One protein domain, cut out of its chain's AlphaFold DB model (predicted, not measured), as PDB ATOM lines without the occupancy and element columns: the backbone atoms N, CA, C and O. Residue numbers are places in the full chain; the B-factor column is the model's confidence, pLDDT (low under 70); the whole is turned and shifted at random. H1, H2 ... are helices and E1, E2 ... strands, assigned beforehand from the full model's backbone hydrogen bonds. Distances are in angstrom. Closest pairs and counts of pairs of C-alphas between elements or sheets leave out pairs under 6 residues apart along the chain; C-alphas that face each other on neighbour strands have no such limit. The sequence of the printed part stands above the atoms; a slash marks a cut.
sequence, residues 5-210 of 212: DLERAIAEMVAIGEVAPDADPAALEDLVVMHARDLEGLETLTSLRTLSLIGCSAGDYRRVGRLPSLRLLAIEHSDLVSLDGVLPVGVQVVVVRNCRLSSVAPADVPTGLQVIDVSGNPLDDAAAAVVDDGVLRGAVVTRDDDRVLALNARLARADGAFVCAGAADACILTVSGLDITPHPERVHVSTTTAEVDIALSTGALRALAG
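AT A GLANCE: This is residues 5 to 210 of the 212 residues of an uncharacterized protein of Microbacterium sp. Root180 (UniProt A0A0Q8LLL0). The chain is wound in stacked turns, a solenoid whose strands E1 to E6 make one parallel wall, with helix H1 packed on the edge strand E1. After E6 follows a smaller second lobe, a twisted sheet E7 E8 E9 with H3 and H4 over one face and H5 next to H4; the long stretch 176 to 188 folds back toward the solenoid. The printed part has 206 residues with five named helices and nine named strands, in the order H1 E1 E2 E3 E4 E5 H2 E6 H3 E7 E8 E9 H4 H5. The class is mixed, though under half of the residues are in named elements; the whole is compact, with a radius of gyration of the C-alphas of 17.1 A and spans of 53 by 38 by 23 A.

HOW THE PARTS SIT: The larger sheet runs E1, residues 30 to 34, E2, 50 to 54, E3, 72 to 76, E4, 93 to 97, E5, 115 to 117, and E6, 140 to 142, neighbours parallel. Within hydrogen-bond range are N 33 and O 52 at 2.8 A, N 53 and O 74 at 2.8 A, N 75 and O 95 at 2.7 A, N 96 and O 117 at 2.8 A, and N 116 and O 140 at 2.8 A. H1, residues 5 to 15, only grazes this sheet; its closest C-alphas with E1 are those of Ala 9 and Val 33, 5.2 A apart. H2, residues 125 to 132, also only grazes it; E5, H2 and E6 form a strand-helix-strand unit, two parallel strands with a helix between, its crossover right-handed. E7, residues 162 to 167, E8, 170 to 175, and E9, 189 to 192, form a meander, each strand the antiparallel neighbour of the one before, with N 172 and O 165 at 2.8 A and N 173 and O 189 at 2.9 A. H3, residues 146 to 158, and H4, 193 to 202, lie on the same face of this sheet, making two layers. H3 is over E7 at a height over the sheet of 8.5 A. H3 and H4 touch at a shallow tilt of 18 degrees, the same way, closest at the C-alphas of Leu 151 and Thr 193, 7.1 A. H5, residues 205 to 208, touches H4, the C-alphas of Ala 199 and Leu 205 being closest at 4.9 A. Every O i to N i+4 pair is within hydrogen-bond range in H1, H2 and H4, and 8 of 9 in H3; H5 is too short for one.

IN THESE COORDINATES: E1 begins at C-alpha 30 (-27.590, -13.021, -30.491) and is 13.4 A long. H1, 15.1 A, begins at C-alpha 5 (-28.790, -3.491, -42.944). H3 is 18.7 A long, E7 16.5 A and E8 16.6 A; H5 ends at C-alpha 208 (-56.503, 7.172, -35.886).

THE WHOLE: The two C-alphas farthest apart are those of Asp 22 and Thr 202, 53.1 A. The printed part has no cut. The links H1 to E1, E1 to E2, E2 to E3, E3 to E4, E4 to E5 and E8 to E9 are long. Mean pLDDT of the printed part is 93.8; residues 134 to 137 are under 70.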
ATOM      1  N   ASP A   5     -27.880  -3.435 -44.088       98.00
ATOM      2  CA  ASP A   5     -28.790  -3.491 -42.944       98.00
ATOM      3  C   ASP A   5     -28.284  -4.407 -41.827       98.00
ATOM      4  O   ASP A   5     -28.387  -4.061 -40.649       98.00
ATOM      5  N   LEU A   6     -27.712  -5.562 -42.179       97.94
ATOM      6  CA  LEU A   6     -27.114  -6.462 -41.195       97.94
ATOM      7  C   LEU A   6     -25.804  -5.897 -40.643       97.94
ATOM      8  O   LEU A   6     -25.563  -5.987 -39.441       97.94
ATOM      9  N   GLU A   7     -24.975  -5.284 -41.490       97.69
ATOM     10  CA  GLU A   7     -23.753  -4.604 -41.044       97.69
ATOM     11  C   GLU A   7     -24.077  -3.466 -40.069       97.69
ATOM     12  O   GLU A   7     -23.441  -3.351 -39.019       97.69
ATOM     13  N   ARG A   8     -25.116  -2.676 -40.363       97.88
ATOM     14  CA  ARG A   8     -25.628  -1.639 -39.462       97.88
ATOM     15  C   ARG A   8     -26.118  -2.225 -38.142       97.88
ATOM     16  O   ARG A   8     -25.735  -1.710 -37.097       97.88
ATOM     17  N   ALA A   9     -26.916  -3.291 -38.169       98.19
ATOM     18  CA  ALA A   9     -27.411  -3.938 -36.953       98.19
ATOM     19  C   ALA A   9     -26.262  -4.417 -36.046       98.19
ATOM     20  O   ALA A   9     -26.260  -4.167 -34.841       98.19
ATOM     21  N   ILE A  10     -25.227  -5.031 -36.630       97.88
ATOM     22  CA  ILE A  10     -24.029  -5.443 -35.887       97.88
ATOM     23  C   ILE A  10     -23.294  -4.217 -35.328       97.88
ATOM     24  O   ILE A  10     -22.911  -4.211 -34.159       97.88
ATOM     25  N   ALA A  11     -23.128  -3.155 -36.122       97.62
ATOM     26  CA  ALA A  11     -22.482  -1.923 -35.671       97.62
ATOM     27  C   ALA A  11     -23.241  -1.240 -34.518       97.62
ATOM     28  O   ALA A  11     -22.612  -0.714 -33.599       97.62
ATOM     29  N   GLU A  12     -24.574  -1.275 -34.525       97.31
ATOM     30  CA  GLU A  12     -25.416  -0.785 -33.427       97.31
ATOM     31  C   GLU A  12     -25.182  -1.595 -32.145       97.31
ATOM     32  O   GLU A  12     -24.978  -1.004 -31.083       97.31
ATOM     33  N   MET A  13     -25.109  -2.928 -32.239       97.38
ATOM     34  CA  MET A  13     -24.780  -3.798 -31.101       97.38
ATOM     35  C   MET A  13     -23.362  -3.556 -30.562       97.38
ATOM     36  O   MET A  13     -23.145  -3.570 -29.347       97.38
ATOM     37  N   VAL A  14     -22.399  -3.270 -31.443       97.06
ATOM     38  CA  VAL A  14     -21.044  -2.851 -31.047       97.06
ATOM     39  C   VAL A  14     -21.078  -1.514 -30.307       97.06
ATOM     40  O   VAL A  14     -20.424  -1.359 -29.276       97.06
ATOM     41  N   ALA A  15     -21.856  -0.545 -30.795       97.25
ATOM     42  CA  ALA A  15     -21.942   0.788 -30.202       97.25
ATOM     43  C   ALA A  15     -22.506   0.774 -28.770       97.25
ATOM     44  O   ALA A  15     -22.106   1.605 -27.951       97.25
ATOM     45  N   ILE A  16     -23.399  -0.169 -28.459       96.12
ATOM     46  CA  ILE A  16     -23.949  -0.361 -27.107       96.12
ATOM     47  C   ILE A  16     -23.121  -1.324 -26.237       96.12
ATOM     48  O   ILE A  16     -23.423  -1.479 -25.057       96.12
ATOM     49  N   GLY A  17     -22.057  -1.921 -26.785       95.31
ATOM     50  CA  GLY A  17     -21.119  -2.774 -26.050       95.31
ATOM     51  C   GLY A  17     -21.529  -4.242 -25.907       95.31
ATOM     52  O   GLY A  17     -20.879  -4.964 -25.155       95.31
ATOM     53  N   GLU A  18     -22.560  -4.694 -26.625       95.06
ATOM     54  CA  GLU A  18     -23.007  -6.099 -26.619       95.06
ATOM     55  C   GLU A  18     -22.126  -6.992 -27.509       95.06
ATOM     56  O   GLU A  18     -22.028  -8.199 -27.301       95.06
ATOM     57  N   VAL A  19     -21.450  -6.398 -28.497       95.25
ATOM     58  CA  VAL A  19     -20.567  -7.096 -29.440       95.25
ATOM     59  C   VAL A  19     -19.204  -6.406 -29.474       95.25
ATOM     60  O   VAL A  19     -19.110  -5.179 -29.484       95.25
ATOM     61  N   ALA A  20     -18.120  -7.184 -29.492       94.38
ATOM     62  CA  ALA A  20     -16.779  -6.626 -29.655       94.38
ATOM     63  C   ALA A  20     -16.600  -6.054 -31.081       94.38
ATOM     64  O   ALA A  20     -17.051  -6.687 -32.034       94.38
ATOM     65  N   PRO A  21     -15.915  -4.908 -31.274       93.00
ATOM     66  CA  PRO A  21     -15.757  -4.287 -32.597       93.00
ATOM     67  C   PRO A  21     -15.108  -5.173 -33.672       93.00
ATOM     68  O   PRO A  21     -15.300  -4.939 -34.860       93.00
ATOM     69  N   ASP A  22     -14.314  -6.155 -33.258       93.12
ATOM     70  CA  ASP A  22     -13.586  -7.114 -34.089       93.12
ATOM     71  C   ASP A  22     -14.162  -8.537 -34.002       93.12
ATOM     72  O   ASP A  22     -13.522  -9.492 -34.452       93.12
ATOM     73  N   ALA A  23     -15.359  -8.693 -33.427       91.81
ATOM     74  CA  ALA A  23     -16.044  -9.975 -33.379       91.81
ATOM     75  C   ALA A  23     -16.274 -10.510 -34.798       91.81
ATOM     76  O   ALA A  23     -16.748  -9.796 -35.682       91.81
ATOM     77  N   ASP A  24     -15.976 -11.793 -34.997       94.56
ATOM     78  CA  ASP A  24     -16.384 -12.502 -36.205       94.56
ATOM     79  C   ASP A  24     -17.921 -12.580 -36.233       94.56
ATOM     80  O   ASP A  24     -18.502 -13.190 -35.326       94.56
ATOM     81  N   PRO A  25     -18.601 -12.020 -37.254       93.00
ATOM     82  CA  PRO A  25     -20.051 -12.119 -37.367       93.00
ATOM     83  C   PRO A  25     -20.558 -13.565 -37.292       93.00
ATOM     84  O   PRO A  25     -21.608 -13.828 -36.709       93.00
ATOM     85  N   ALA A  26     -19.798 -14.535 -37.812       93.75
ATOM     86  CA  ALA A  26     -20.192 -15.943 -37.786       93.75
ATOM     87  C   ALA A  26     -20.241 -16.545 -36.368       93.75
ATOM     88  O   ALA A  26     -20.869 -17.593 -36.178       93.75
ATOM     89  N   ALA A  27     -19.603 -15.901 -35.387       95.88
ATOM     90  CA  ALA A  27     -19.580 -16.305 -33.984       95.88
ATOM     91  C   ALA A  27     -20.676 -15.640 -33.131       95.88
ATOM     92  O   ALA A  27     -20.810 -15.988 -31.959       95.88
ATOM     93  N   LEU A  28     -21.460 -14.709 -33.690       97.44
ATOM     94  CA  LEU A  28     -22.556 -14.060 -32.966       97.44
ATOM     95  C   LEU A  28     -23.623 -15.085 -32.567       97.44
ATOM     96  O   LEU A  28     -24.095 -15.860 -33.399       97.44
ATOM     97  N   GLU A  29     -24.006 -15.076 -31.290       97.88
ATOM     98  CA  GLU A  29     -25.079 -15.927 -30.758       97.88
ATOM     99  C   GLU A  29     -26.424 -15.190 -30.686       97.88
ATOM    100  O   GLU A  29     -27.473 -15.825 -30.803       97.88
ATOM    101  N   ASP A  30     -26.404 -13.864 -30.583       98.19
ATOM    102  CA  ASP A  30     -27.590 -13.021 -30.491       98.19
ATOM    103  C   ASP A  30     -27.486 -11.872 -31.499       98.19
ATOM    104  O   ASP A  30     -26.422 -11.271 -31.663       98.19
ATOM    105  N   LEU A  31     -28.589 -11.568 -32.185       98.44
ATOM    106  CA  LEU A  31     -28.676 -10.435 -33.104       98.44
ATOM    107  C   LEU A  31     -30.056  -9.782 -33.028       98.44
ATOM    108  O   LEU A  31     -31.088 -10.453 -33.108       98.44
ATOM    109  N   VAL A  32     -30.058  -8.457 -32.918       98.44
ATOM    110  CA  VAL A  32     -31.249  -7.619 -33.059       98.44
ATOM    111  C   VAL A  32     -31.085  -6.805 -34.332       98.44
ATOM    112  O   VAL A  32     -30.132  -6.045 -34.463       98.44
ATOM    113  N   VAL A  33     -32.012  -6.968 -35.269       98.44
ATOM    114  CA  VAL A  33     -32.052  -6.216 -36.522       98.44
ATOM    115  C   VAL A  33     -33.296  -5.345 -36.507       98.44
ATOM    116  O   VAL A  33     -34.416  -5.855 -36.438       98.44
ATOM    117  N   MET A  34     -33.103  -4.032 -36.591       98.25
ATOM    118  CA  MET A  34     -34.198  -3.071 -36.672       98.25
ATOM    119  C   MET A  34     -34.257  -2.443 -38.057       98.25
ATOM    120  O   MET A  34     -33.218  -2.104 -38.623       98.25
ATOM    121  N   HIS A  35     -35.466  -2.252 -38.585       98.12
ATOM    122  CA  HIS A  35     -35.729  -1.448 -39.788       98.12
ATOM    123  C   HIS A  35     -35.013  -1.923 -41.062       98.12
ATOM    124  O   HIS A  35     -34.732  -1.121 -41.950       98.12
ATOM    125  N   ALA A  36     -34.724  -3.223 -41.170       98.12
ATOM    126  CA  ALA A  36     -34.061  -3.781 -42.346       98.12
ATOM    127  C   ALA A  36     -35.017  -3.956 -43.529       98.12
ATOM    128  O   ALA A  36     -36.159  -4.391 -43.362       98.12
ATOM    129  N   ARG A  37     -34.522  -3.678 -44.733       97.81
ATOM    130  CA  ARG A  37     -35.163  -3.994 -46.019       97.81
ATOM    131  C   ARG A  37     -34.467  -5.133 -46.757       97.81
ATOM    132  O   ARG A  37     -35.024  -5.650 -47.720       97.81
ATOM    133  N   ASP A  38     -33.284  -5.537 -46.304       97.00
ATOM    134  CA  ASP A  38     -32.560  -6.676 -46.856       97.00
ATOM    135  C   ASP A  38     -31.875  -7.505 -45.761       97.00
ATOM    136  O   ASP A  38     -31.150  -6.988 -44.910       97.00
ATOM    137  N   LEU A  39     -32.085  -8.818 -45.812       97.81
ATOM    138  CA  LEU A  39     -31.491  -9.805 -44.908       97.81
ATOM    139  C   LEU A  39     -30.437 -10.673 -45.617       97.81
ATOM    140  O   LEU A  39     -30.111 -11.764 -45.138       97.81
ATOM    141  N   GLU A  40     -29.928 -10.257 -46.780       97.38
ATOM    142  CA  GLU A  40     -28.873 -10.976 -47.490       97.38
ATOM    143  C   GLU A  40     -27.651 -11.220 -46.595       97.38
ATOM    144  O   GLU A  40     -27.137 -10.334 -45.916       97.38
ATOM    145  N   GLY A  41     -27.175 -12.467 -46.594       96.69
ATOM    146  CA  GLY A  41     -26.028 -12.880 -45.796       96.69
ATOM    147  C   GLY A  41     -26.378 -13.296 -44.370       96.69
ATOM    148  O   GLY A  41     -25.511 -13.869 -43.709       96.69
ATOM    149  N   LEU A  42     -27.626 -13.122 -43.913       98.00
ATOM    150  CA  LEU A  42     -28.072 -13.587 -42.595       98.00
ATOM    151  C   LEU A  42     -27.766 -15.075 -42.388       98.00
ATOM    152  O   LEU A  42     -27.285 -15.461 -41.327       98.00
ATOM    153  N   GLU A  43     -27.942 -15.906 -43.422       96.06
ATOM    154  CA  GLU A  43     -27.664 -17.346 -43.355       96.06
ATOM    155  C   GLU A  43     -26.194 -17.705 -43.051       96.06
ATOM    156  O   GLU A  43     -25.889 -18.864 -42.770       96.06
ATOM    157  N   THR A  44     -25.272 -16.736 -43.121       96.94
ATOM    158  CA  THR A  44     -23.851 -16.932 -42.793       96.94
ATOM    159  C   THR A  44     -23.563 -16.835 -41.292       96.94
ATOM    160  O   THR A  44     -22.533 -17.334 -40.837       96.94
ATOM    161  N   LEU A  45     -24.490 -16.282 -40.502       97.56
ATOM    162  CA  LEU A  45     -24.377 -16.124 -39.048       97.56
ATOM    163  C   LEU A  45     -24.764 -17.427 -38.328       97.56
ATOM    164  O   LEU A  45     -25.731 -17.514 -37.574       97.56
ATOM    165  N   THR A  46     -24.020 -18.494 -38.621       96.62
ATOM    166  CA  THR A  46     -24.391 -19.880 -38.276       96.62
ATOM    167  C   THR A  46     -24.442 -20.192 -36.776       96.62
ATOM    168  O   THR A  46     -25.042 -21.202 -36.390       96.62
ATOM    169  N   SER A  47     -23.853 -19.337 -35.937       98.19
ATOM    170  CA  SER A  47     -23.867 -19.478 -34.476       98.19
ATOM    171  C   SER A  47     -25.082 -18.835 -33.803       98.19
ATOM    172  O   SER A  47     -25.287 -19.085 -32.614       98.19
ATOM    173  N   LEU A  48     -25.919 -18.086 -34.539       98.44
ATOM    174  CA  LEU A  48     -27.083 -17.409 -33.964       98.44
ATOM    175  C   LEU A  48     -28.032 -18.400 -33.292       98.44
ATOM    176  O   LEU A  48     -28.512 -19.353 -33.909       98.44
ATOM    177  N   ARG A  49     -28.325 -18.134 -32.021       98.62
ATOM    178  CA  ARG A  49     -29.312 -18.821 -31.184       98.62
ATOM    179  C   ARG A  49     -30.559 -17.970 -30.989       98.62
ATOM    180  O   ARG A  49     -31.654 -18.540 -30.949       98.62
ATOM    181  N   THR A  50     -30.393 -16.652 -30.948       98.75
ATOM    182  CA  THR A  50     -31.472 -15.676 -30.790       98.75
ATOM    183  C   THR A  50     -31.432 -14.674 -31.933       98.75
ATOM    184  O   THR A  50     -30.399 -14.061 -32.200       98.75
ATOM    185  N   LEU A  51     -32.569 -14.481 -32.595       98.81
ATOM    186  CA  LEU A  51     -32.735 -13.450 -33.613       98.81
ATOM    187  C   LEU A  51     -34.010 -12.665 -33.333       98.81
ATOM    188  O   LEU A  51     -35.083 -13.262 -33.221       98.81
ATOM    189  N   SER A  52     -33.887 -11.343 -33.266       98.75
ATOM    190  CA  SER A  52     -35.020 -10.423 -33.224       98.75
ATOM    191  C   SER A  52     -35.022  -9.536 -34.465       98.75
ATOM    192  O   SER A  52     -34.036  -8.853 -34.736       98.75
ATOM    193  N   LEU A  53     -36.112  -9.563 -35.228       98.75
ATOM    194  CA  LEU A  53     -36.354  -8.709 -36.389       98.75
ATOM    195  C   LEU A  53     -37.491  -7.746 -36.046       98.75
ATOM    196  O   LEU A  53     -38.634  -8.178 -35.900       98.75
ATOM    197  N   ILE A  54     -37.193  -6.457 -35.908       98.62
ATOM    198  CA  ILE A  54     -38.159  -5.454 -35.446       98.62
ATOM    199  C   ILE A  54     -38.361  -4.402 -36.530       98.62
ATOM    200  O   ILE A  54     -37.419  -3.732 -36.954       98.62
ATOM    201  N   GLY A  55     -39.603  -4.229 -36.969       98.12
ATOM    202  CA  GLY A  55     -39.929  -3.198 -37.944       98.12
ATOM    203  C   GLY A  55     -39.296  -3.432 -39.312       98.12
ATOM    204  O   GLY A  55     -38.915  -2.472 -39.963       98.12
ATOM    205  N   CYS A  56     -39.117  -4.678 -39.744       98.50
ATOM    206  CA  CYS A  56     -38.443  -4.988 -41.003       98.50
ATOM    207  C   CYS A  56     -39.422  -5.037 -42.190       98.50
ATOM    208  O   CYS A  56     -40.610  -5.336 -42.041       98.50
ATOM    209  N   SER A  57     -38.909  -4.763 -43.388       97.62
ATOM    210  CA  SER A  57     -39.602  -4.962 -44.666       97.62
ATOM    211  C   SER A  57     -38.707  -5.628 -45.689       97.62
ATOM    212  O   SER A  57     -38.324  -5.025 -46.692       97.62
ATOM    213  N   ALA A  58     -38.314  -6.860 -45.369       94.94
ATOM    214  CA  ALA A  58     -37.354  -7.621 -46.155       94.94
ATOM    215  C   ALA A  58     -37.980  -8.281 -47.391       94.94
ATOM    216  O   ALA A  58     -37.261  -8.694 -48.299       94.94
ATOM    217  N   GLY A  59     -39.310  -8.440 -47.417       89.75
ATOM    218  CA  GLY A  59     -40.043  -9.188 -48.443       89.75
ATOM    219  C   GLY A  59     -39.799 -10.707 -48.420       89.75
ATOM    220  O   GLY A  59     -40.752 -11.478 -48.512       89.75
ATOM    221  N   ASP A  60     -38.549 -11.154 -48.257       92.19
ATOM    222  CA  ASP A  60     -38.159 -12.561 -48.139       92.19
ATOM    223  C   ASP A  60     -37.453 -12.863 -46.807       92.19
ATOM    224  O   ASP A  60     -36.292 -12.519 -46.582       92.19
ATOM    225  N   TYR A  61     -38.157 -13.589 -45.939       97.06
ATOM    226  CA  TYR A  61     -37.665 -14.026 -44.631       97.06
ATOM    227  C   TYR A  61     -37.115 -15.457 -44.640       97.06
ATOM    228  O   TYR A  61     -36.623 -15.930 -43.615       97.06
ATOM    229  N   ARG A  62     -37.138 -16.168 -45.777       96.25
ATOM    230  CA  ARG A  62     -36.731 -17.590 -45.852       96.25
ATOM    231  C   ARG A  62     -35.265 -17.833 -45.498       96.25
ATOM    232  O   ARG A  62     -34.868 -18.951 -45.180       96.25
ATOM    233  N   ARG A  63     -34.438 -16.786 -45.519       96.19
ATOM    234  CA  ARG A  63     -33.043 -16.842 -45.051       96.19
ATOM    235  C   ARG A  63     -32.943 -17.198 -43.571       96.19
ATOM    236  O   ARG A  63     -32.010 -17.902 -43.197       96.19
ATOM    237  N   VAL A  64     -33.925 -16.793 -42.761       97.88
ATOM    238  CA  VAL A  64     -34.009 -17.159 -41.340       97.88
ATOM    239  C   VAL A  64     -34.033 -18.677 -41.187       97.88
ATOM    240  O   VAL A  64     -33.252 -19.212 -40.405       97.88
ATOM    241  N   GLY A  65     -34.816 -19.382 -42.015       96.88
ATOM    242  CA  GLY A  65     -34.950 -20.845 -42.007       96.88
ATOM    243  C   GLY A  65     -33.645 -21.608 -42.255       96.88
ATOM    244  O   GLY A  65     -33.569 -22.815 -42.021       96.88
ATOM    245  N   ARG A  66     -32.593 -20.909 -42.697       96.81
ATOM    246  CA  ARG A  66     -31.263 -21.458 -42.995       96.81
ATOM    247  C   ARG A  66     -30.285 -21.336 -41.820       96.81
ATOM    248  O   ARG A  66     -29.135 -21.736 -41.974       96.81
ATOM    249  N   LEU A  67     -30.719 -20.822 -40.666       97.88
ATOM    250  CA  LEU A  67     -29.908 -20.684 -39.452       97.88
ATOM    251  C   LEU A  67     -29.939 -21.980 -38.615       97.88
ATOM    252  O   LEU A  67     -30.931 -22.254 -37.937       97.88
ATOM    253  N   PRO A  68     -28.867 -22.796 -38.609       96.69
ATOM    254  CA  PRO A  68     -28.909 -24.144 -38.027       96.69
ATOM    255  C   PRO A  68     -28.975 -24.147 -36.490       96.69
ATOM    256  O   PRO A  68     -29.482 -25.091 -35.872       96.69
ATOM    257  N   SER A  69     -28.459 -23.093 -35.862       98.12
ATOM    258  CA  SER A  69     -28.330 -22.984 -34.408       98.12
ATOM    259  C   SER A  69     -29.474 -22.214 -33.754       98.12
ATOM    260  O   SER A  69     -29.538 -22.187 -32.524       98.12
ATOM    261  N   LEU A  70     -30.403 -21.657 -34.540       98.50
ATOM    262  CA  LEU A  70     -31.445 -20.788 -34.010       98.50
ATOM    263  C   LEU A  70     -32.391 -21.572 -33.094       98.50
ATOM    264  O   LEU A  70     -32.797 -22.699 -33.401       98.50
ATOM    265  N   ARG A  71     -32.709 -20.983 -31.943       98.44
ATOM    266  CA  ARG A  71     -33.620 -21.536 -30.929       98.44
ATOM    267  C   ARG A  71     -34.760 -20.582 -30.618       98.44
ATOM    268  O   ARG A  71     -35.872 -21.059 -30.390       98.44
ATOM    269  N   LEU A  72     -34.502 -19.278 -30.665       98.69
ATOM    270  CA  LEU A  72     -35.499 -18.234 -30.483       98.69
ATOM    271  C   LEU A  72     -35.530 -17.327 -31.710       98.69
ATOM    272  O   LEU A  72     -34.508 -16.763 -32.105       98.69
ATOM    273  N   LEU A  73     -36.721 -17.177 -32.279       98.69
ATOM    274  CA  LEU A  73     -37.011 -16.226 -33.342       98.69
ATOM    275  C   LEU A  73     -38.114 -15.276 -32.877       98.69
ATOM    276  O   LEU A  73     -39.222 -15.722 -32.584       98.69
ATOM    277  N   ALA A  74     -37.815 -13.983 -32.855       98.75
ATOM    278  CA  ALA A  74     -38.798 -12.920 -32.711       98.75
ATOM    279  C   ALA A  74     -38.861 -12.110 -34.012       98.75
ATOM    280  O   ALA A  74     -37.837 -11.672 -34.532       98.75
ATOM    281  N   ILE A  75     -40.058 -11.933 -34.556       98.69
ATOM    282  CA  ILE A  75     -40.352 -11.060 -35.687       98.69
ATOM    283  C   ILE A  75     -41.518 -10.181 -35.256       98.69
ATOM    284  O   ILE A  75     -42.628 -10.663 -35.048       98.69
ATOM    285  N   GLU A  76     -41.266  -8.892 -35.090       98.56
ATOM    286  CA  GLU A  76     -42.249  -7.952 -34.568       98.56
ATOM    287  C   GLU A  76     -42.391  -6.760 -35.512       98.56
ATOM    288  O   GLU A  76     -41.413  -6.314 -36.120       98.56
ATOM    289  N   HIS A  77     -43.611  -6.244 -35.667       98.12
ATOM    290  CA  HIS A  77     -43.883  -5.029 -36.451       98.12
ATOM    291  C   HIS A  77     -43.383  -5.087 -37.904       98.12
ATOM    292  O   HIS A  77     -43.076  -4.060 -38.503       98.12
ATOM    293  N   SER A  78     -43.280  -6.280 -38.487       98.31
ATOM    294  CA  SER A  78     -42.625  -6.516 -39.777       98.31
ATOM    295  C   SER A  78     -43.620  -6.913 -40.872       98.31
ATOM    296  O   SER A  78     -44.759  -7.281 -40.590       98.31
ATOM    297  N   ASP A  79     -43.217  -6.868 -42.141       96.94
ATOM    298  CA  ASP A  79     -44.097  -7.179 -43.283       96.94
ATOM    299  C   ASP A  79     -44.243  -8.684 -43.591       96.94
ATOM    300  O   ASP A  79     -44.750  -9.048 -44.651       96.94
ATOM    301  N   LEU A  80     -43.842  -9.565 -42.668       97.19
ATOM    302  CA  LEU A  80     -43.914 -11.016 -42.835       97.19
ATOM    303  C   LEU A  80     -45.354 -11.482 -43.093       97.19
ATOM    304  O   LEU A  80     -46.219 -11.299 -42.240       97.19
ATOM    305  N   VAL A  81     -45.586 -12.139 -44.234       95.50
ATOM    306  CA  VAL A  81     -46.921 -12.611 -44.659       95.50
ATOM    307  C   VAL A  81     -47.166 -14.112 -44.474       95.50
ATOM    308  O   VAL A  81     -48.319 -14.549 -44.433       95.50
ATOM    309  N   SER A  82     -46.101 -14.912 -44.377       94.31
ATOM    310  CA  SER A  82     -46.160 -16.378 -44.311       94.31
ATOM    311  C   SER A  82     -44.947 -16.949 -43.578       94.31
ATOM    312  O   SER A  82     -43.871 -16.356 -43.630       94.31
ATOM    313  N   LEU A  83     -45.113 -18.106 -42.929       93.38
ATOM    314  CA  LEU A  83     -44.017 -18.853 -42.290       93.38
ATOM    315  C   LEU A  83     -43.336 -19.881 -43.211       93.38
ATOM    316  O   LEU A  83     -42.363 -20.507 -42.787       93.38
ATOM    317  N   ASP A  84     -43.793 -20.016 -44.459       91.75
ATOM    318  CA  ASP A  84     -43.233 -20.940 -45.451       91.75
ATOM    319  C   ASP A  84     -41.716 -20.761 -45.619       91.75
ATOM    320  O   ASP A  84     -41.233 -19.731 -46.101       91.75
ATOM    321  N   GLY A  85     -40.957 -21.775 -45.198       92.88
ATOM    322  CA  GLY A  85     -39.491 -21.789 -45.248       92.88
ATOM    323  C   GLY A  85     -38.787 -20.802 -44.304       92.88
ATOM    324  O   GLY A  85     -37.573 -20.634 -44.412       92.88
ATOM    325  N   VAL A  86     -39.507 -20.142 -43.394       96.31
ATOM    326  CA  VAL A  86     -38.950 -19.148 -42.456       96.31
ATOM    327  C   VAL A  86     -38.444 -19.800 -41.174       96.31
ATOM    328  O   VAL A  86     -37.445 -19.352 -40.616       96.31
ATOM    329  N   LEU A  87     -39.111 -20.855 -40.698       94.94
ATOM    330  CA  LEU A  87     -38.789 -21.485 -39.419       94.94
ATOM    331  C   LEU A  87     -37.636 -22.495 -39.552       94.94
ATOM    332  O   LEU A  87     -37.758 -23.477 -40.288       94.94
ATOM    333  N   PRO A  88     -36.523 -22.320 -38.816       94.81
ATOM    334  CA  PRO A  88     -35.461 -23.320 -38.764       94.81
ATOM    335  C   PRO A  88     -35.924 -24.610 -38.094       94.81
ATOM    336  O   PRO A  88     -36.684 -24.585 -37.129       94.81
ATOM    337  N   VAL A  89     -35.369 -25.750 -38.508       91.94
ATOM    338  CA  VAL A  89     -35.786 -27.070 -37.992       91.94
ATOM    339  C   VAL A  89     -35.644 -27.219 -36.466       91.94
ATOM    340  O   VAL A  89     -36.339 -28.029 -35.858       91.94
ATOM    341  N   GLY A  90     -34.716 -26.471 -35.857       93.75
ATOM    342  CA  GLY A  90     -34.390 -26.536 -34.432       93.75
ATOM    343  C   GLY A  90     -34.999 -25.428 -33.571       93.75
ATOM    344  O   GLY A  90     -34.669 -25.376 -32.385       93.75
ATOM    345  N   VAL A  91     -35.830 -24.538 -34.131       96.25
ATOM    346  CA  VAL A  91     -36.407 -23.427 -33.361       96.25
ATOM    347  C   VAL A  91     -37.400 -23.950 -32.318       96.25
ATOM    348  O   VAL A  91     -38.180 -24.867 -32.576       96.25
ATOM    349  N   GLN A  92     -37.334 -23.387 -31.115       96.31
ATOM    350  CA  GLN A  92     -38.122 -23.801 -29.949       96.31
ATOM    351  C   GLN A  92     -39.140 -22.734 -29.552       96.31
ATOM    352  O   GLN A  92     -40.222 -23.069 -29.077       96.31
ATOM    353  N   VAL A  93     -38.809 -21.462 -29.769       97.25
ATOM    354  CA  VAL A  93     -39.668 -20.324 -29.452       97.25
ATOM    355  C   VAL A  93     -39.796 -19.446 -30.686       97.25
ATOM    356  O   VAL A  93     -38.789 -18.988 -31.229       97.25
ATOM    357  N   VAL A  94     -41.034 -19.213 -31.113       97.00
ATOM    358  CA  VAL A  94     -41.367 -18.332 -32.234       97.00
ATOM    359  C   VAL A  94     -42.344 -17.271 -31.750       97.00
ATOM    360  O   VAL A  94     -43.431 -17.585 -31.277       97.00
ATOM    361  N   VAL A  95     -41.964 -16.009 -31.883       98.19
ATOM    362  CA  VAL A  95     -42.819 -14.856 -31.603       98.19
ATOM    363  C   VAL A  95     -42.943 -14.076 -32.899       98.19
ATOM    364  O   VAL A  95     -41.970 -13.502 -33.364       98.19
ATOM    365  N   VAL A  96     -44.117 -14.086 -33.513       97.81
ATOM    366  CA  VAL A  96     -44.428 -13.332 -34.727       97.81
ATOM    367  C   VAL A  96     -45.568 -12.389 -34.383       97.81
ATOM    368  O   VAL A  96     -46.732 -12.761 -34.489       97.81
ATOM    369  N   ARG A  97     -45.254 -11.177 -33.927       97.81
ATOM    370  CA  ARG A  97     -46.265 -10.235 -33.430       97.81
ATOM    371  C   ARG A  97     -46.437  -9.032 -34.325       97.81
ATOM    372  O   ARG A  97     -45.461  -8.516 -34.867       97.81
ATOM    373  N   ASN A  98     -47.663  -8.532 -34.425       97.50
ATOM    374  CA  ASN A  98     -47.946  -7.280 -35.132       97.50
ATOM    375  C   ASN A  98     -47.378  -7.281 -36.565       97.50
ATOM    376  O   ASN A  98     -46.812  -6.283 -37.015       97.50
ATOM    377  N   CYS A  99     -47.448  -8.418 -37.255       97.69
ATOM    378  CA  CYS A  99     -46.948  -8.588 -38.617       97.69
ATOM    379  C   CYS A  99     -48.123  -8.713 -39.597       97.69
ATOM    380  O   CYS A  99     -49.264  -8.400 -39.271       97.69
ATOM    381  N   ARG A 100     -47.866  -9.177 -40.820       96.69
ATOM    382  CA  ARG A 100     -48.894  -9.395 -41.849       96.69
ATOM    383  C   ARG A 100     -49.205 -10.880 -42.044       96.69
ATOM    384  O   ARG A 100     -49.680 -11.275 -43.111       96.69
ATOM    385  N   LEU A 101     -48.912 -11.708 -41.036       96.62
ATOM    386  CA  LEU A 101     -48.982 -13.158 -41.152       96.62
ATOM    387  C   LEU A 101     -50.431 -13.578 -41.397       96.62
ATOM    388  O   LEU A 101     -51.290 -13.417 -40.537       96.62
ATOM    389  N   SER A 102     -50.697 -14.119 -42.578       94.25
ATOM    390  CA  SER A 102     -52.039 -14.572 -42.958       94.25
ATOM    391  C   SER A 102     -52.119 -16.078 -43.149       94.25
ATOM    392  O   SER A 102     -53.193 -16.650 -42.997       94.25
ATOM    393  N   SER A 103     -50.982 -16.725 -43.419       89.25
ATOM    394  CA  SER A 103     -50.902 -18.153 -43.711       89.25
ATOM    395  C   SER A 103     -49.838 -18.854 -42.870       89.25
ATOM    396  O   SER A 103     -48.706 -18.382 -42.747       89.25
ATOM    397  N   VAL A 104     -50.198 -20.017 -42.327       88.69
ATOM    398  CA  VAL A 104     -49.294 -20.934 -41.625       88.69
ATOM    399  C   VAL A 104     -49.591 -22.341 -42.126       88.69
ATOM    400  O   VAL A 104     -50.701 -22.834 -41.924       88.69
ATOM    401  N   ALA A 105     -48.637 -23.002 -42.787       84.19
ATOM    402  CA  ALA A 105     -48.827 -24.395 -43.176       84.19
ATOM    403  C   ALA A 105     -48.362 -25.334 -42.048       84.19
ATOM    404  O   ALA A 105     -47.315 -25.097 -41.442       84.19
ATOM    405  N   PRO A 106     -49.054 -26.463 -41.791       78.00
ATOM    406  CA  PRO A 106     -48.624 -27.431 -40.776       78.00
ATOM    407  C   PRO A 106     -47.209 -27.977 -40.996       78.00
ATOM    408  O   PRO A 106     -46.538 -28.369 -40.047       78.00
ATOM    409  N   ALA A 107     -46.772 -28.038 -42.258       80.94
ATOM    410  CA  ALA A 107     -45.448 -28.522 -42.637       80.94
ATOM    411  C   ALA A 107     -44.317 -27.566 -42.219       80.94
ATOM    412  O   ALA A 107     -43.187 -28.022 -42.055       80.94
ATOM    413  N   ASP A 108     -44.627 -26.285 -42.012       79.00
ATOM    414  CA  ASP A 108     -43.648 -25.264 -41.634       79.00
ATOM    415  C   ASP A 108     -43.333 -25.298 -40.141       79.00
ATOM    416  O   ASP A 108     -42.305 -24.781 -39.712       79.00
ATOM    417  N   VAL A 109     -44.202 -25.915 -39.335       83.50
ATOM    418  CA  VAL A 109     -44.045 -25.955 -37.883       83.50
ATOM    419  C   VAL A 109     -43.087 -27.085 -37.481       83.50
ATOM    420  O   VAL A 109     -43.404 -28.271 -37.657       83.50
ATOM    421  N   PRO A 110     -41.931 -26.769 -36.869       88.62
ATOM    422  CA  PRO A 110     -40.990 -27.783 -36.423       88.62
ATOM    423  C   PRO A 110     -41.572 -28.651 -35.305       88.62
ATOM    424  O   PRO A 110     -42.232 -28.179 -34.385       88.62
ATOM    425  N   THR A 111     -41.246 -29.945 -35.334       86.25
ATOM    426  CA  THR A 111     -41.679 -30.923 -34.312       86.25
ATOM    427  C   THR A 111     -41.259 -30.578 -32.879       86.25
ATOM    428  O   THR A 111     -41.910 -31.038 -31.947       86.25
ATOM    429  N   GLY A 112     -40.173 -29.818 -32.704       89.12
ATOM    430  CA  GLY A 112     -39.616 -29.442 -31.403       89.12
ATOM    431  C   GLY A 112     -40.058 -28.072 -30.890       89.12
ATOM    432  O   GLY A 112     -39.481 -27.602 -29.910       89.12
ATOM    433  N   LEU A 113     -41.022 -27.424 -31.551       92.19
ATOM    434  CA  LEU A 113     -41.514 -26.117 -31.138       92.19
ATOM    435  C   LEU A 113     -42.223 -26.215 -29.780       92.19
ATOM    436  O   LEU A 113     -43.017 -27.121 -29.541       92.19
ATOM    437  N   GLN A 114     -41.910 -25.287 -28.882       93.44
ATOM    438  CA  GLN A 114     -42.399 -25.262 -27.502       93.44
ATOM    439  C   GLN A 114     -43.325 -24.081 -27.241       93.44
ATOM    440  O   GLN A 114     -44.223 -24.188 -26.410       93.44
ATOM    441  N   VAL A 115     -43.105 -22.958 -27.926       93.62
ATOM    442  CA  VAL A 115     -43.926 -21.754 -27.800       93.62
ATOM    443  C   VAL A 115     -44.103 -21.121 -29.170       93.62
ATOM    444  O   VAL A 115     -43.122 -20.936 -29.897       93.62
ATOM    445  N   ILE A 116     -45.339 -20.750 -29.487       93.81
ATOM    446  CA  ILE A 116     -45.656 -19.865 -30.598       93.81
ATOM    447  C   ILE A 116     -46.552 -18.721 -30.128       93.81
ATOM    448  O   ILE A 116     -47.537 -18.933 -29.421       93.81
ATOM    449  N   ASP A 117     -46.230 -17.507 -30.546       95.62
ATOM    450  CA  ASP A 117     -47.107 -16.352 -30.412       95.62
ATOM    451  C   ASP A 117     -47.293 -15.705 -31.779       95.62
ATOM    452  O   ASP A 117     -46.315 -15.333 -32.419       95.62
ATOM    453  N   VAL A 118     -48.543 -15.607 -32.220       95.81
ATOM    454  CA  VAL A 118     -48.947 -15.010 -33.499       95.81
ATOM    455  C   VAL A 118     -49.967 -13.881 -33.311       95.81
ATOM    456  O   VAL A 118     -50.750 -13.589 -34.214       95.81
ATOM    457  N   SER A 119     -49.994 -13.237 -32.142       96.00
ATOM    458  CA  SER A 119     -50.881 -12.091 -31.876       96.00
ATOM    459  C   SER A 119     -50.575 -10.879 -32.768       96.00
ATOM    460  O   SER A 119     -49.446 -10.655 -33.197       96.00
ATOM    461  N   GLY A 120     -51.586 -10.080 -33.085       96.25
ATOM    462  CA  GLY A 120     -51.480  -8.943 -33.991       96.25
ATOM    463  C   GLY A 120     -51.303  -9.330 -35.457       96.25
ATOM    464  O   GLY A 120     -50.556  -8.662 -36.163       96.25
ATOM    465  N   ASN A 121     -51.938 -10.408 -35.925       97.38
ATOM    466  CA  ASN A 121     -51.814 -10.856 -37.315       97.38
ATOM    467  C   ASN A 121     -53.175 -11.146 -37.975       97.38
ATOM    468  O   ASN A 121     -54.129 -11.535 -37.294       97.38
ATOM    469  N   PRO A 122     -53.289 -10.980 -39.306       96.25
ATOM    470  CA  PRO A 122     -54.492 -11.286 -40.077       96.25
ATOM    471  C   PRO A 122     -54.566 -12.762 -40.506       96.25
ATOM    472  O   PRO A 122     -54.680 -13.043 -41.700       96.25
ATOM    473  N   LEU A 123     -54.501 -13.697 -39.551       94.44
ATOM    474  CA  LEU A 123     -54.589 -15.134 -39.838       94.44
ATOM    475  C   LEU A 123     -55.907 -15.463 -40.552       94.44
ATOM    476  O   LEU A 123     -56.977 -15.057 -40.096       94.44
ATOM    477  N   ASP A 124     -55.831 -16.202 -41.659       89.44
ATOM    478  CA  ASP A 124     -57.024 -16.768 -42.285       89.44
ATOM    479  C   ASP A 124     -57.573 -17.959 -41.476       89.44
ATOM    480  O   ASP A 124     -56.912 -18.480 -40.575       89.44
ATOM    481  N   ASP A 125     -58.799 -18.397 -41.785       88.50
ATOM    482  CA  ASP A 125     -59.459 -19.489 -41.055       88.50
ATOM    483  C   ASP A 125     -58.627 -20.784 -41.067       88.50
ATOM    484  O   ASP A 125     -58.651 -21.552 -40.104       88.50
ATOM    485  N   ALA A 126     -57.875 -21.034 -42.145       88.19
ATOM    486  CA  ALA A 126     -57.025 -22.209 -42.251       88.19
ATOM    487  C   ALA A 126     -55.801 -22.079 -41.337       88.19
ATOM    488  O   ALA A 126     -55.501 -23.006 -40.594       88.19
ATOM    489  N   ALA A 127     -55.124 -20.935 -41.338       89.25
ATOM    490  CA  ALA A 127     -53.982 -20.648 -40.483       89.25
ATOM    491  C   ALA A 127     -54.377 -20.636 -39.004       89.25
ATOM    492  O   ALA A 127     -53.676 -21.230 -38.188       89.25
ATOM    493  N   ALA A 128     -55.516 -20.026 -38.662       89.00
ATOM    494  CA  ALA A 128     -56.071 -20.062 -37.314       89.00
ATOM    495  C   ALA A 128     -56.335 -21.508 -36.876       89.00
ATOM    496  O   ALA A 128     -55.870 -21.913 -35.815       89.00
ATOM    497  N   ALA A 129     -56.959 -22.322 -37.736       88.31
ATOM    498  CA  ALA A 129     -57.148 -23.742 -37.463       88.31
ATOM    499  C   ALA A 129     -55.815 -24.489 -37.302       88.31
ATOM    500  O   ALA A 129     -55.698 -25.297 -36.398       88.31
ATOM    501  N   VAL A 130     -54.785 -24.220 -38.108       87.00
ATOM    502  CA  VAL A 130     -53.460 -24.862 -37.957       87.00
ATOM    503  C   VAL A 130     -52.801 -24.505 -36.626       87.00
ATOM    504  O   VAL A 130     -52.185 -25.360 -35.987       87.00
ATOM    505  N   VAL A 131     -52.932 -23.248 -36.208       85.56
ATOM    506  CA  VAL A 131     -52.454 -22.766 -34.910       85.56
ATOM    507  C   VAL A 131     -53.260 -23.409 -33.765       85.56
ATOM    508  O   VAL A 131     -52.680 -23.739 -32.728       85.56
ATOM    509  N   ASP A 132     -54.555 -23.667 -33.976       83.50
ATOM    510  CA  ASP A 132     -55.492 -24.201 -32.979       83.50
ATOM    511  C   ASP A 132     -55.574 -25.733 -32.875       83.50
ATOM    512  O   ASP A 132     -55.838 -26.226 -31.775       83.50
ATOM    513  N   ASP A 133     -55.390 -26.489 -33.969       73.06
ATOM    514  CA  ASP A 133     -55.739 -27.921 -34.155       73.06
ATOM    515  C   ASP A 133     -54.821 -28.895 -33.382       73.06
ATOM    516  O   ASP A 133     -54.386 -29.942 -33.854       73.06
ATOM    517  N   GLY A 134     -54.531 -28.569 -32.127       55.78
ATOM    518  CA  GLY A 134     -53.797 -29.401 -31.187       55.78
ATOM    519  C   GLY A 134     -52.462 -28.800 -30.775       55.78
ATOM    520  O   GLY A 134     -51.444 -29.474 -30.910       55.78
ATOM    521  N   VAL A 135     -52.452 -27.571 -30.236       56.66
ATOM    522  CA  VAL A 135     -51.339 -27.025 -29.425       56.66
ATOM    523  C   VAL A 135     -49.987 -27.216 -30.139       56.66
ATOM    524  O   VAL A 135     -49.050 -27.643 -29.502       56.66
ATOM    525  N   LEU A 136     -49.875 -27.117 -31.473       63.12
ATOM    526  CA  LEU A 136     -48.676 -27.529 -32.248       63.12
ATOM    527  C   LEU A 136     -47.913 -28.753 -31.670       63.12
ATOM    528  O   LEU A 136     -46.695 -28.720 -31.505       63.12
ATOM    529  N   ARG A 137     -48.627 -29.834 -31.318       68.69
ATOM    530  CA  ARG A 137     -48.073 -31.044 -30.664       68.69
ATOM    531  C   ARG A 137     -47.544 -30.850 -29.226       68.69
ATOM    532  O   ARG A 137     -46.645 -31.575 -28.805       68.69
ATOM    533  N   GLY A 138     -48.122 -29.939 -28.448       77.62
ATOM    534  CA  GLY A 138     -47.742 -29.636 -27.059       77.62
ATOM    535  C   GLY A 138     -47.037 -28.287 -26.839       77.62
ATOM    536  O   GLY A 138     -46.675 -27.993 -25.702       77.62
ATOM    537  N   ALA A 139     -46.872 -27.463 -27.877       87.44
ATOM    538  CA  ALA A 139     -46.374 -26.095 -27.775       87.44
ATOM    539  C   ALA A 139     -47.423 -25.124 -27.208       87.44
ATOM    540  O   ALA A 139     -48.572 -25.111 -27.634       87.44
ATOM    541  N   VAL A 140     -47.028 -24.232 -26.308       90.81
ATOM    542  CA  VAL A 140     -47.906 -23.151 -25.844       90.81
ATOM    543  C   VAL A 140     -48.198 -22.202 -27.005       90.81
ATOM    544  O   VAL A 140     -47.273 -21.668 -27.612       90.81
ATOM    545  N   VAL A 141     -49.482 -21.995 -27.299       91.44
ATOM    546  CA  VAL A 141     -49.958 -21.157 -28.403       91.44
ATOM    547  C   VAL A 141     -50.607 -19.890 -27.854       91.44
ATOM    548  O   VAL A 141     -51.506 -19.968 -27.016       91.44
ATOM    549  N   THR A 142     -50.193 -18.741 -28.383       92.69
ATOM    550  CA  THR A 142     -50.830 -17.439 -28.166       92.69
ATOM    551  C   THR A 142     -51.269 -16.859 -29.508       92.69
ATOM    552  O   THR A 142     -50.473 -16.754 -30.441       92.69
ATOM    553  N   ARG A 143     -52.533 -16.449 -29.602       93.06
ATOM    554  CA  ARG A 143     -53.106 -15.687 -30.720       93.06
ATOM    555  C   ARG A 143     -54.198 -14.761 -30.190       93.06
ATOM    556  O   ARG A 143     -54.669 -14.969 -29.071       93.06
ATOM    557  N   ASP A 144     -54.610 -13.771 -30.979       94.38
ATOM    558  CA  ASP A 144     -55.775 -12.964 -30.609       94.38
ATOM    559  C   ASP A 144     -57.071 -13.784 -30.698       94.38
ATOM    560  O   ASP A 144     -57.133 -14.835 -31.352       94.38
ATOM    561  N   ASP A 145     -58.126 -13.288 -30.053       92.25
ATOM    562  CA  ASP A 145     -59.455 -13.875 -30.186       92.25
ATOM    563  C   ASP A 145     -60.053 -13.682 -31.589       92.25
ATOM    564  O   ASP A 145     -59.612 -12.862 -32.396       92.25
ATOM    565  N   ASP A 146     -61.111 -14.439 -31.868       91.19
ATOM    566  CA  ASP A 146     -61.725 -14.496 -33.196       91.19
ATOM    567  C   ASP A 146     -62.286 -13.140 -33.661       91.19
ATOM    568  O   ASP A 146     -62.397 -12.885 -34.863       91.19
ATOM    569  N   ARG A 147     -62.615 -12.231 -32.732       91.94
ATOM    570  CA  ARG A 147     -63.100 -10.891 -33.078       91.94
ATOM    571  C   ARG A 147     -61.961 -10.017 -33.591       91.94
ATOM    572  O   ARG A 147     -62.136  -9.333 -34.604       91.94
ATOM    573  N   VAL A 148     -60.816 -10.029 -32.915       94.69
ATOM    574  CA  VAL A 148     -59.619  -9.302 -33.360       94.69
ATOM    575  C   VAL A 148     -59.064  -9.921 -34.644       94.69
ATOM    576  O   VAL A 148     -58.729  -9.175 -35.564       94.69
ATOM    577  N   LEU A 149     -59.082 -11.251 -34.785       93.81
ATOM    578  CA  LEU A 149     -58.724 -11.919 -36.043       93.81
ATOM    579  C   LEU A 149     -59.612 -11.462 -37.208       93.81
ATOM    580  O   LEU A 149     -59.107 -11.065 -38.260       93.81
ATOM    581  N   ALA A 150     -60.934 -11.417 -37.016       93.19
ATOM    582  CA  ALA A 150     -61.862 -10.934 -38.039       93.19
ATOM    583  C   ALA A 150     -61.648  -9.446 -38.386       93.19
ATOM    584  O   ALA A 150     -61.838  -9.033 -39.538       93.19
ATOM    585  N   LEU A 151     -61.251  -8.616 -37.415       95.06
ATOM    586  CA  LEU A 151     -60.838  -7.233 -37.664       95.06
ATOM    587  C   LEU A 151     -59.554  -7.174 -38.495       95.06
ATOM    588  O   LEU A 151     -59.550  -6.514 -39.535       95.06
ATOM    589  N   ASN A 152     -58.515  -7.911 -38.112       96.06
ATOM    590  CA  ASN A 152     -57.250  -7.954 -38.845       96.06
ATOM    591  C   ASN A 152     -57.434  -8.469 -40.276       96.06
ATOM    592  O   ASN A 152     -56.898  -7.878 -41.209       96.06
ATOM    593  N   ALA A 153     -58.278  -9.479 -40.496       94.88
ATOM    594  CA  ALA A 153     -58.606  -9.960 -41.837       94.88
ATOM    595  C   ALA A 153     -59.288  -8.889 -42.717       94.88
ATOM    596  O   ALA A 153     -59.185  -8.929 -43.946       94.88
ATOM    597  N   ARG A 154     -60.017  -7.934 -42.121       94.94
ATOM    598  CA  ARG A 154     -60.591  -6.780 -42.841       94.94
ATOM    599  C   ARG A 154     -59.545  -5.697 -43.098       94.94
ATOM    600  O   ARG A 154     -59.489  -5.205 -44.222       94.94
ATOM    601  N   LEU A 155     -58.708  -5.374 -42.110       95.56
ATOM    602  CA  LEU A 155     -57.591  -4.432 -42.265       95.56
ATOM    603  C   LEU A 155     -56.626  -4.886 -43.370       95.56
ATOM    604  O   LEU A 155     -56.260  -4.092 -44.240       95.56
ATOM    605  N   ALA A 156     -56.307  -6.181 -43.400       94.94
ATOM    606  CA  ALA A 156     -55.434  -6.783 -44.401       94.94
ATOM    607  C   ALA A 156     -55.960  -6.621 -45.834       94.94
ATOM    608  O   ALA A 156     -55.187  -6.380 -46.756       94.94
ATOM    609  N   ARG A 157     -57.284  -6.702 -46.028       92.88
ATOM    610  CA  ARG A 157     -57.928  -6.509 -47.338       92.88
ATOM    611  C   ARG A 157     -58.000  -5.048 -47.786       92.88
ATOM    612  O   ARG A 157     -58.241  -4.811 -48.966       92.88
ATOM    613  N   ALA A 158     -57.862  -4.097 -46.865       89.81
ATOM    614  CA  ALA A 158     -58.016  -2.676 -47.150       89.81
ATOM    615  C   ALA A 158     -56.679  -1.955 -47.362       89.81
ATOM    616  O   ALA A 158     -56.514  -1.291 -48.379       89.81
ATOM    617  N   ASP A 159     -55.749  -2.088 -46.413       78.75
ATOM    618  CA  ASP A 159     -54.466  -1.359 -46.405       78.75
ATOM    619  C   ASP A 159     -53.276  -2.307 -46.145       78.75
ATOM    620  O   ASP A 159     -52.149  -2.025 -46.532       78.75
ATOM    621  N   GLY A 160     -53.491  -3.487 -45.546       84.56
ATOM    622  CA  GLY A 160     -52.438  -4.507 -45.373       84.56
ATOM    623  C   GLY A 160     -51.365  -4.167 -44.332       84.56
ATOM    624  O   GLY A 160     -50.778  -5.066 -43.739       84.56
ATOM    625  N   ALA A 161     -51.123  -2.879 -44.089       92.44
ATOM    626  CA  ALA A 161     -50.098  -2.370 -43.191       92.44
ATOM    627  C   ALA A 161     -50.575  -2.183 -41.748       92.44
ATOM    628  O   ALA A 161     -49.743  -2.145 -40.851       92.44
ATOM    629  N   PHE A 162     -51.882  -2.055 -41.511       96.44
ATOM    630  CA  PHE A 162     -52.438  -1.902 -40.167       96.44
ATOM    631  C   PHE A 162     -52.857  -3.244 -39.584       96.44
ATOM    632  O   PHE A 162     -53.526  -4.035 -40.252       96.44
ATOM    633  N   VAL A 163     -52.544  -3.447 -38.308       96.56
ATOM    634  CA  VAL A 163     -52.995  -4.598 -37.522       96.56
ATOM    635  C   VAL A 163     -53.368  -4.178 -36.112       96.56
ATOM    636  O   VAL A 163     -52.922  -3.150 -35.604       96.56
ATOM    637  N   CYS A 164     -54.184  -4.998 -35.474       95.62
ATOM    638  CA  CYS A 164     -54.596  -4.857 -34.094       95.62
ATOM    639  C   CYS A 164     -54.164  -6.081 -33.296       95.62
ATOM    640  O   CYS A 164     -54.465  -7.201 -33.696       95.62
ATOM    641  N   ALA A 165     -53.542  -5.866 -32.141       93.81
ATOM    642  CA  ALA A 165     -53.357  -6.905 -31.128       93.81
ATOM    643  C   ALA A 165     -54.235  -6.598 -29.914       93.81
ATOM    644  O   ALA A 165     -54.377  -5.430 -29.530       93.81
ATOM    645  N   GLY A 166     -54.831  -7.616 -29.299       90.81
ATOM    646  CA  GLY A 166     -55.660  -7.414 -28.113       90.81
ATOM    647  C   GLY A 166     -56.731  -8.473 -27.906       90.81
ATOM    648  O   GLY A 166     -56.661  -9.576 -28.441       90.81
ATOM    649  N   ALA A 167     -57.724  -8.123 -27.091       87.06
ATOM    650  CA  ALA A 167     -58.812  -9.021 -26.743       87.06
ATOM    651  C   ALA A 167     -60.121  -8.260 -26.498       87.06
ATOM    652  O   ALA A 167     -60.154  -7.172 -25.911       87.06
ATOM    653  N   ALA A 168     -61.217  -8.895 -26.892       87.50
ATOM    654  CA  ALA A 168     -62.585  -8.427 -26.821       87.50
ATOM    655  C   ALA A 168     -62.772  -7.074 -27.525       87.50
ATOM    656  O   ALA A 168     -62.634  -6.957 -28.744       87.50
ATOM    657  N   ASP A 169     -63.151  -6.048 -26.766       91.62
ATOM    658  CA  ASP A 169     -63.377  -4.713 -27.307       91.62
ATOM    659  C   ASP A 169     -62.097  -3.876 -27.356       91.62
ATOM    660  O   ASP A 169     -62.056  -2.930 -28.137       91.62
ATOM    661  N   ALA A 170     -61.063  -4.216 -26.578       94.25
ATOM    662  CA  ALA A 170     -59.825  -3.451 -26.492       94.25
ATOM    663  C   ALA A 170     -58.795  -3.954 -27.507       94.25
ATOM    664  O   ALA A 170     -58.488  -5.147 -27.565       94.25
ATOM    665  N   CYS A 171     -58.215  -3.034 -28.272       94.19
ATOM    666  CA  CYS A 171     -57.108  -3.355 -29.158       94.19
ATOM    667  C   CYS A 171     -56.059  -2.246 -29.186       94.19
ATOM    668  O   CYS A 171     -56.329  -1.074 -28.918       94.19
ATOM    669  N   ILE A 172     -54.838  -2.638 -29.518       96.25
ATOM    670  CA  ILE A 172     -53.752  -1.726 -29.838       96.25
ATOM    671  C   ILE A 172     -53.624  -1.742 -31.353       96.25
ATOM    672  O   ILE A 172     -53.244  -2.761 -31.926       96.25
ATOM    673  N   LEU A 173     -53.970  -0.629 -31.996       96.50
ATOM    674  CA  LEU A 173     -53.733  -0.425 -33.419       96.50
ATOM    675  C   LEU A 173     -52.251  -0.109 -33.637       96.50
ATOM    676  O   LEU A 173     -51.694   0.786 -32.994       96.50
ATOM    677  N   THR A 174     -51.633  -0.856 -34.544       96.12
ATOM    678  CA  THR A 174     -50.208  -0.788 -34.881       96.12
ATOM    679  C   THR A 174     -50.019  -0.778 -36.397       96.12
ATOM    680  O   THR A 174     -50.958  -1.042 -37.157       96.12
ATOM    681  N   VAL A 175     -48.795  -0.480 -36.829       96.31
ATOM    682  CA  VAL A 175     -48.355  -0.650 -38.214       96.31
ATOM    683  C   VAL A 175     -47.336  -1.785 -38.295       96.31
ATOM    684  O   VAL A 175     -46.502  -1.953 -37.409       96.31
ATOM    685  N   SER A 176     -47.403  -2.538 -39.385       96.12
ATOM    686  CA  SER A 176     -46.475  -3.601 -39.752       96.12
ATOM    687  C   SER A 176     -45.663  -3.180 -40.971       96.12
ATOM    688  O   SER A 176     -46.232  -2.781 -41.992       96.12
ATOM    689  N   GLY A 177     -44.344  -3.318 -40.893       96.50
ATOM    690  CA  GLY A 177     -43.410  -2.960 -41.951       96.50
ATOM    691  C   GLY A 177     -43.169  -1.452 -42.096       96.50
ATOM    692  O   GLY A 177     -43.717  -0.619 -41.379       96.50
ATOM    693  N   LEU A 178     -42.331  -1.113 -43.066       96.69
ATOM    694  CA  LEU A 178     -41.726   0.198 -43.288       96.69
ATOM    695  C   LEU A 178     -42.395   0.984 -44.423       96.69
ATOM    696  O   LEU A 178     -41.808   1.934 -44.949       96.69
ATOM    697  N   ASP A 179     -43.583   0.556 -44.851       93.31
ATOM    698  CA  ASP A 179     -44.303   1.162 -45.977       93.31
ATOM    699  C   ASP A 179     -44.932   2.506 -45.595       93.31
ATOM    700  O   ASP A 179     -45.015   3.421 -46.414       93.31
ATOM    701  N   ILE A 180     -45.382   2.630 -44.343       93.44
ATOM    702  CA  ILE A 180     -46.093   3.816 -43.849       93.44
ATOM    703  C   ILE A 180     -45.203   4.675 -42.945       93.44
ATOM    704  O   ILE A 180     -45.288   5.899 -42.990       93.44
ATOM    705  N   THR A 181     -44.352   4.057 -42.126       94.88
ATOM    706  CA  THR A 181     -43.488   4.745 -41.159       94.88
ATOM    707  C   THR A 181     -42.124   4.060 -41.092       94.88
ATOM    708  O   THR A 181     -42.065   2.837 -41.205       94.88
ATOM    709  N   PRO A 182     -41.022   4.801 -40.879       95.69
ATOM    710  CA  PRO A 182     -39.717   4.195 -40.620       95.69
ATOM    711  C   PRO A 182     -39.634   3.500 -39.252       95.69
ATOM    712  O   PRO A 182     -38.670   2.786 -39.006       95.69
ATOM    713  N   HIS A 183     -40.609   3.723 -38.364       96.25
ATOM    714  CA  HIS A 183     -40.617   3.207 -36.993       96.25
ATOM    715  C   HIS A 183     -41.982   2.594 -36.630       96.25
ATOM    716  O   HIS A 183     -42.724   3.170 -35.824       96.25
ATOM    717  N   PRO A 184     -42.376   1.474 -37.261       96.06
ATOM    718  CA  PRO A 184     -43.667   0.827 -37.012       96.06
ATOM    719  C   PRO A 184     -43.857   0.406 -35.549       96.06
ATOM    720  O   PRO A 184     -44.954   0.543 -35.012       96.06
ATOM    721  N   GLU A 185     -42.780   0.026 -34.860       95.44
ATOM    722  CA  GLU A 185     -42.743  -0.317 -33.431       95.44
ATOM    723  C   GLU A 185     -43.001   0.869 -32.488       95.44
ATOM    724  O   GLU A 185     -43.007   0.723 -31.269       95.44
ATOM    725  N   ARG A 186     -43.157   2.082 -33.024       95.31
ATOM    726  CA  ARG A 186     -43.536   3.268 -32.242       95.31
ATOM    727  C   ARG A 186     -45.011   3.611 -32.398       95.31
ATOM    728  O   ARG A 186     -45.509   4.462 -31.661       95.31
ATOM    729  N   VAL A 187     -45.715   2.960 -33.325       94.31
ATOM    730  CA  VAL A 187     -47.144   3.171 -33.547       94.31
ATOM    731  C   VAL A 187     -47.931   2.201 -32.678       94.31
ATOM    732  O   VAL A 187     -48.143   1.048 -33.038       94.31
ATOM    733  N   HIS A 188     -48.377   2.692 -31.525       93.56
ATOM    734  CA  HIS A 188     -49.201   1.939 -30.583       93.56
ATOM    735  C   HIS A 188     -50.351   2.807 -30.088       93.56
ATOM    736  O   HIS A 188     -50.209   3.568 -29.127       93.56
ATOM    737  N   VAL A 189     -51.505   2.691 -30.740       96.38
ATOM    738  CA  VAL A 189     -52.706   3.433 -30.352       96.38
ATOM    739  C   VAL A 189     -53.652   2.503 -29.609       96.38
ATOM    740  O   VAL A 189     -54.247   1.607 -30.200       96.38
ATOM    741  N   SER A 190     -53.793   2.723 -28.301       96.12
ATOM    742  CA  SER A 190     -54.820   2.055 -27.498       96.12
ATOM    743  C   SER A 190     -56.193   2.569 -27.916       96.12
ATOM    744  O   SER A 190     -56.482   3.756 -27.782       96.12
ATOM    745  N   THR A 191     -57.036   1.673 -28.405       96.06
ATOM    746  CA  THR A 191     -58.345   1.988 -28.980       96.06
ATOM    747  C   THR A 191     -59.277   0.786 -28.812       96.06
ATOM    748  O   THR A 191     -59.003  -0.142 -28.041       96.06
ATOM    749  N   THR A 192     -60.410   0.808 -29.502       96.81
ATOM    750  CA  THR A 192     -61.368  -0.287 -29.523       96.81
ATOM    751  C   THR A 192     -61.552  -0.849 -30.921       96.81
ATOM    752  O   THR A 192     -61.406  -0.146 -31.922       96.81
ATOM    753  N   THR A 193     -61.971  -2.112 -31.007       95.50
ATOM    754  CA  THR A 193     -62.285  -2.743 -32.301       95.50
ATOM    755  C   THR A 193     -63.357  -1.968 -33.078       95.50
ATOM    756  O   THR A 193     -63.298  -1.896 -34.302       95.50
ATOM    757  N   ALA A 194     -64.301  -1.333 -32.373       95.62
ATOM    758  CA  ALA A 194     -65.337  -0.494 -32.971       95.62
ATOM    759  C   ALA A 194     -64.784   0.815 -33.560       95.62
ATOM    760  O   ALA A 194     -65.178   1.207 -34.658       95.62
ATOM    761  N   GLU A 195     -63.868   1.487 -32.861       97.00
ATOM    762  CA  GLU A 195     -63.213   2.702 -33.366       97.00
ATOM    763  C   GLU A 195     -62.360   2.403 -34.601       97.00
ATOM    764  O   GLU A 195     -62.427   3.146 -35.582       97.00
ATOM    765  N   VAL A 196     -61.633   1.282 -34.598       96.50
ATOM    766  CA  VAL A 196     -60.864   0.834 -35.766       96.50
ATOM    767  C   VAL A 196     -61.789   0.515 -36.939       96.50
ATOM    768  O   VAL A 196     -61.485   0.896 -38.064       96.50
ATOM    769  N   ASP A 197     -62.944  -0.108 -36.703       95.12
ATOM    770  CA  ASP A 197     -63.933  -0.369 -37.756       95.12
ATOM    771  C   ASP A 197     -64.515   0.910 -38.366       95.12
ATOM    772  O   ASP A 197     -64.679   1.018 -39.589       95.12
ATOM    773  N   ILE A 198     -64.796   1.911 -37.534       96.81
ATOM    774  CA  ILE A 198     -65.230   3.227 -38.008       96.81
ATOM    775  C   ILE A 198     -64.113   3.865 -38.836       96.81
ATOM    776  O   ILE A 198     -64.368   4.321 -39.954       96.81
ATOM    777  N   ALA A 199     -62.874   3.856 -38.343       96.50
ATOM    778  CA  ALA A 199     -61.734   4.416 -39.060       96.50
ATOM    779  C   ALA A 199     -61.484   3.693 -40.392       96.50
ATOM    780  O   ALA A 199     -61.265   4.344 -41.412       96.50
ATOM    781  N   LEU A 200     -61.602   2.367 -40.421       95.81
ATOM    782  CA  LEU A 200     -61.496   1.558 -41.631       95.81
ATOM    783  C   LEU A 200     -62.579   1.930 -42.655       95.81
ATOM    784  O   LEU A 200     -62.267   2.178 -43.817       95.81
ATOM    785  N   SER A 201     -63.844   2.022 -42.234       95.56
ATOM    786  CA  SER A 201     -64.964   2.341 -43.141       95.56
ATOM    787  C   SER A 201     -64.951   3.780 -43.666       95.56
ATOM    788  O   SER A 201     -65.516   4.055 -44.724       95.56
ATOM    789  N   THR A 202     -64.298   4.695 -42.948       96.00
ATOM    790  CA  THR A 202     -64.200   6.119 -43.303       96.00
ATOM    791  C   THR A 202     -62.866   6.505 -43.945       96.00
ATOM    792  O   THR A 202     -62.695   7.660 -44.327       96.00
ATOM    793  N   GLY A 203     -61.923   5.564 -44.088       94.31
ATOM    794  CA  GLY A 203     -60.575   5.838 -44.604       94.31
ATOM    795  C   GLY A 203     -59.693   6.648 -43.644       94.31
ATOM    796  O   GLY A 203     -58.724   7.267 -44.072       94.31
ATOM    797  N   ALA A 204     -60.017   6.657 -42.351       95.81
ATOM    798  CA  ALA A 204     -59.350   7.439 -41.313       95.81
ATOM    799  C   ALA A 204     -58.332   6.629 -40.481       95.81
ATOM    800  O   ALA A 204     -57.947   7.073 -39.402       95.81
ATOM    801  N   LEU A 205     -57.882   5.456 -40.951       95.06
ATOM    802  CA  LEU A 205     -56.926   4.605 -40.218       95.06
ATOM    803  C   LEU A 205     -55.614   5.322 -39.897       95.06
ATOM    804  O   LEU A 205     -55.165   5.279 -38.757       95.06
ATOM    805  N   ARG A 206     -55.034   6.037 -40.868       95.06
ATOM    806  CA  ARG A 206     -53.819   6.841 -40.651       95.06
ATOM    807  C   ARG A 206     -54.026   7.906 -39.577       95.06
ATOM    808  O   ARG A 206     -53.232   7.991 -38.648       95.06
ATOM    809  N   ALA A 207     -55.138   8.638 -39.647       95.31
ATOM    810  CA  ALA A 207     -55.480   9.653 -38.655       95.31
ATOM    811  C   ALA A 207     -55.671   9.048 -37.254       95.31
ATOM    812  O   ALA A 207     -55.153   9.595 -36.282       95.31
ATOM    813  N   LEU A 208     -56.355   7.903 -37.148       95.12
ATOM    814  CA  LEU A 208     -56.503   7.172 -35.886       95.12
ATOM    815  C   LEU A 208     -55.143   6.711 -35.341       95.12
ATOM    816  O   LEU A 208     -54.903   6.803 -34.142       95.12
ATOM    817  N   ALA A 209     -54.245   6.264 -36.218       93.44
ATOM    818  CA  ALA A 209     -52.894   5.831 -35.871       93.44
ATOM    819  C   ALA A 209     -51.917   6.987 -35.574       93.44
ATOM    820  O   ALA A 209     -50.765   6.728 -35.226       93.44
ATOM    821  N   GLY A 210     -52.341   8.250 -35.711       92.50
ATOM    822  CA  GLY A 210     -51.467   9.416 -35.538       92.50
ATOM    823  C   GLY A 210     -50.415   9.566 -36.643       92.50
ATOM    824  O   GLY A 210     -49.323  10.067 -36.386       92.50
TER     825      GLY A 210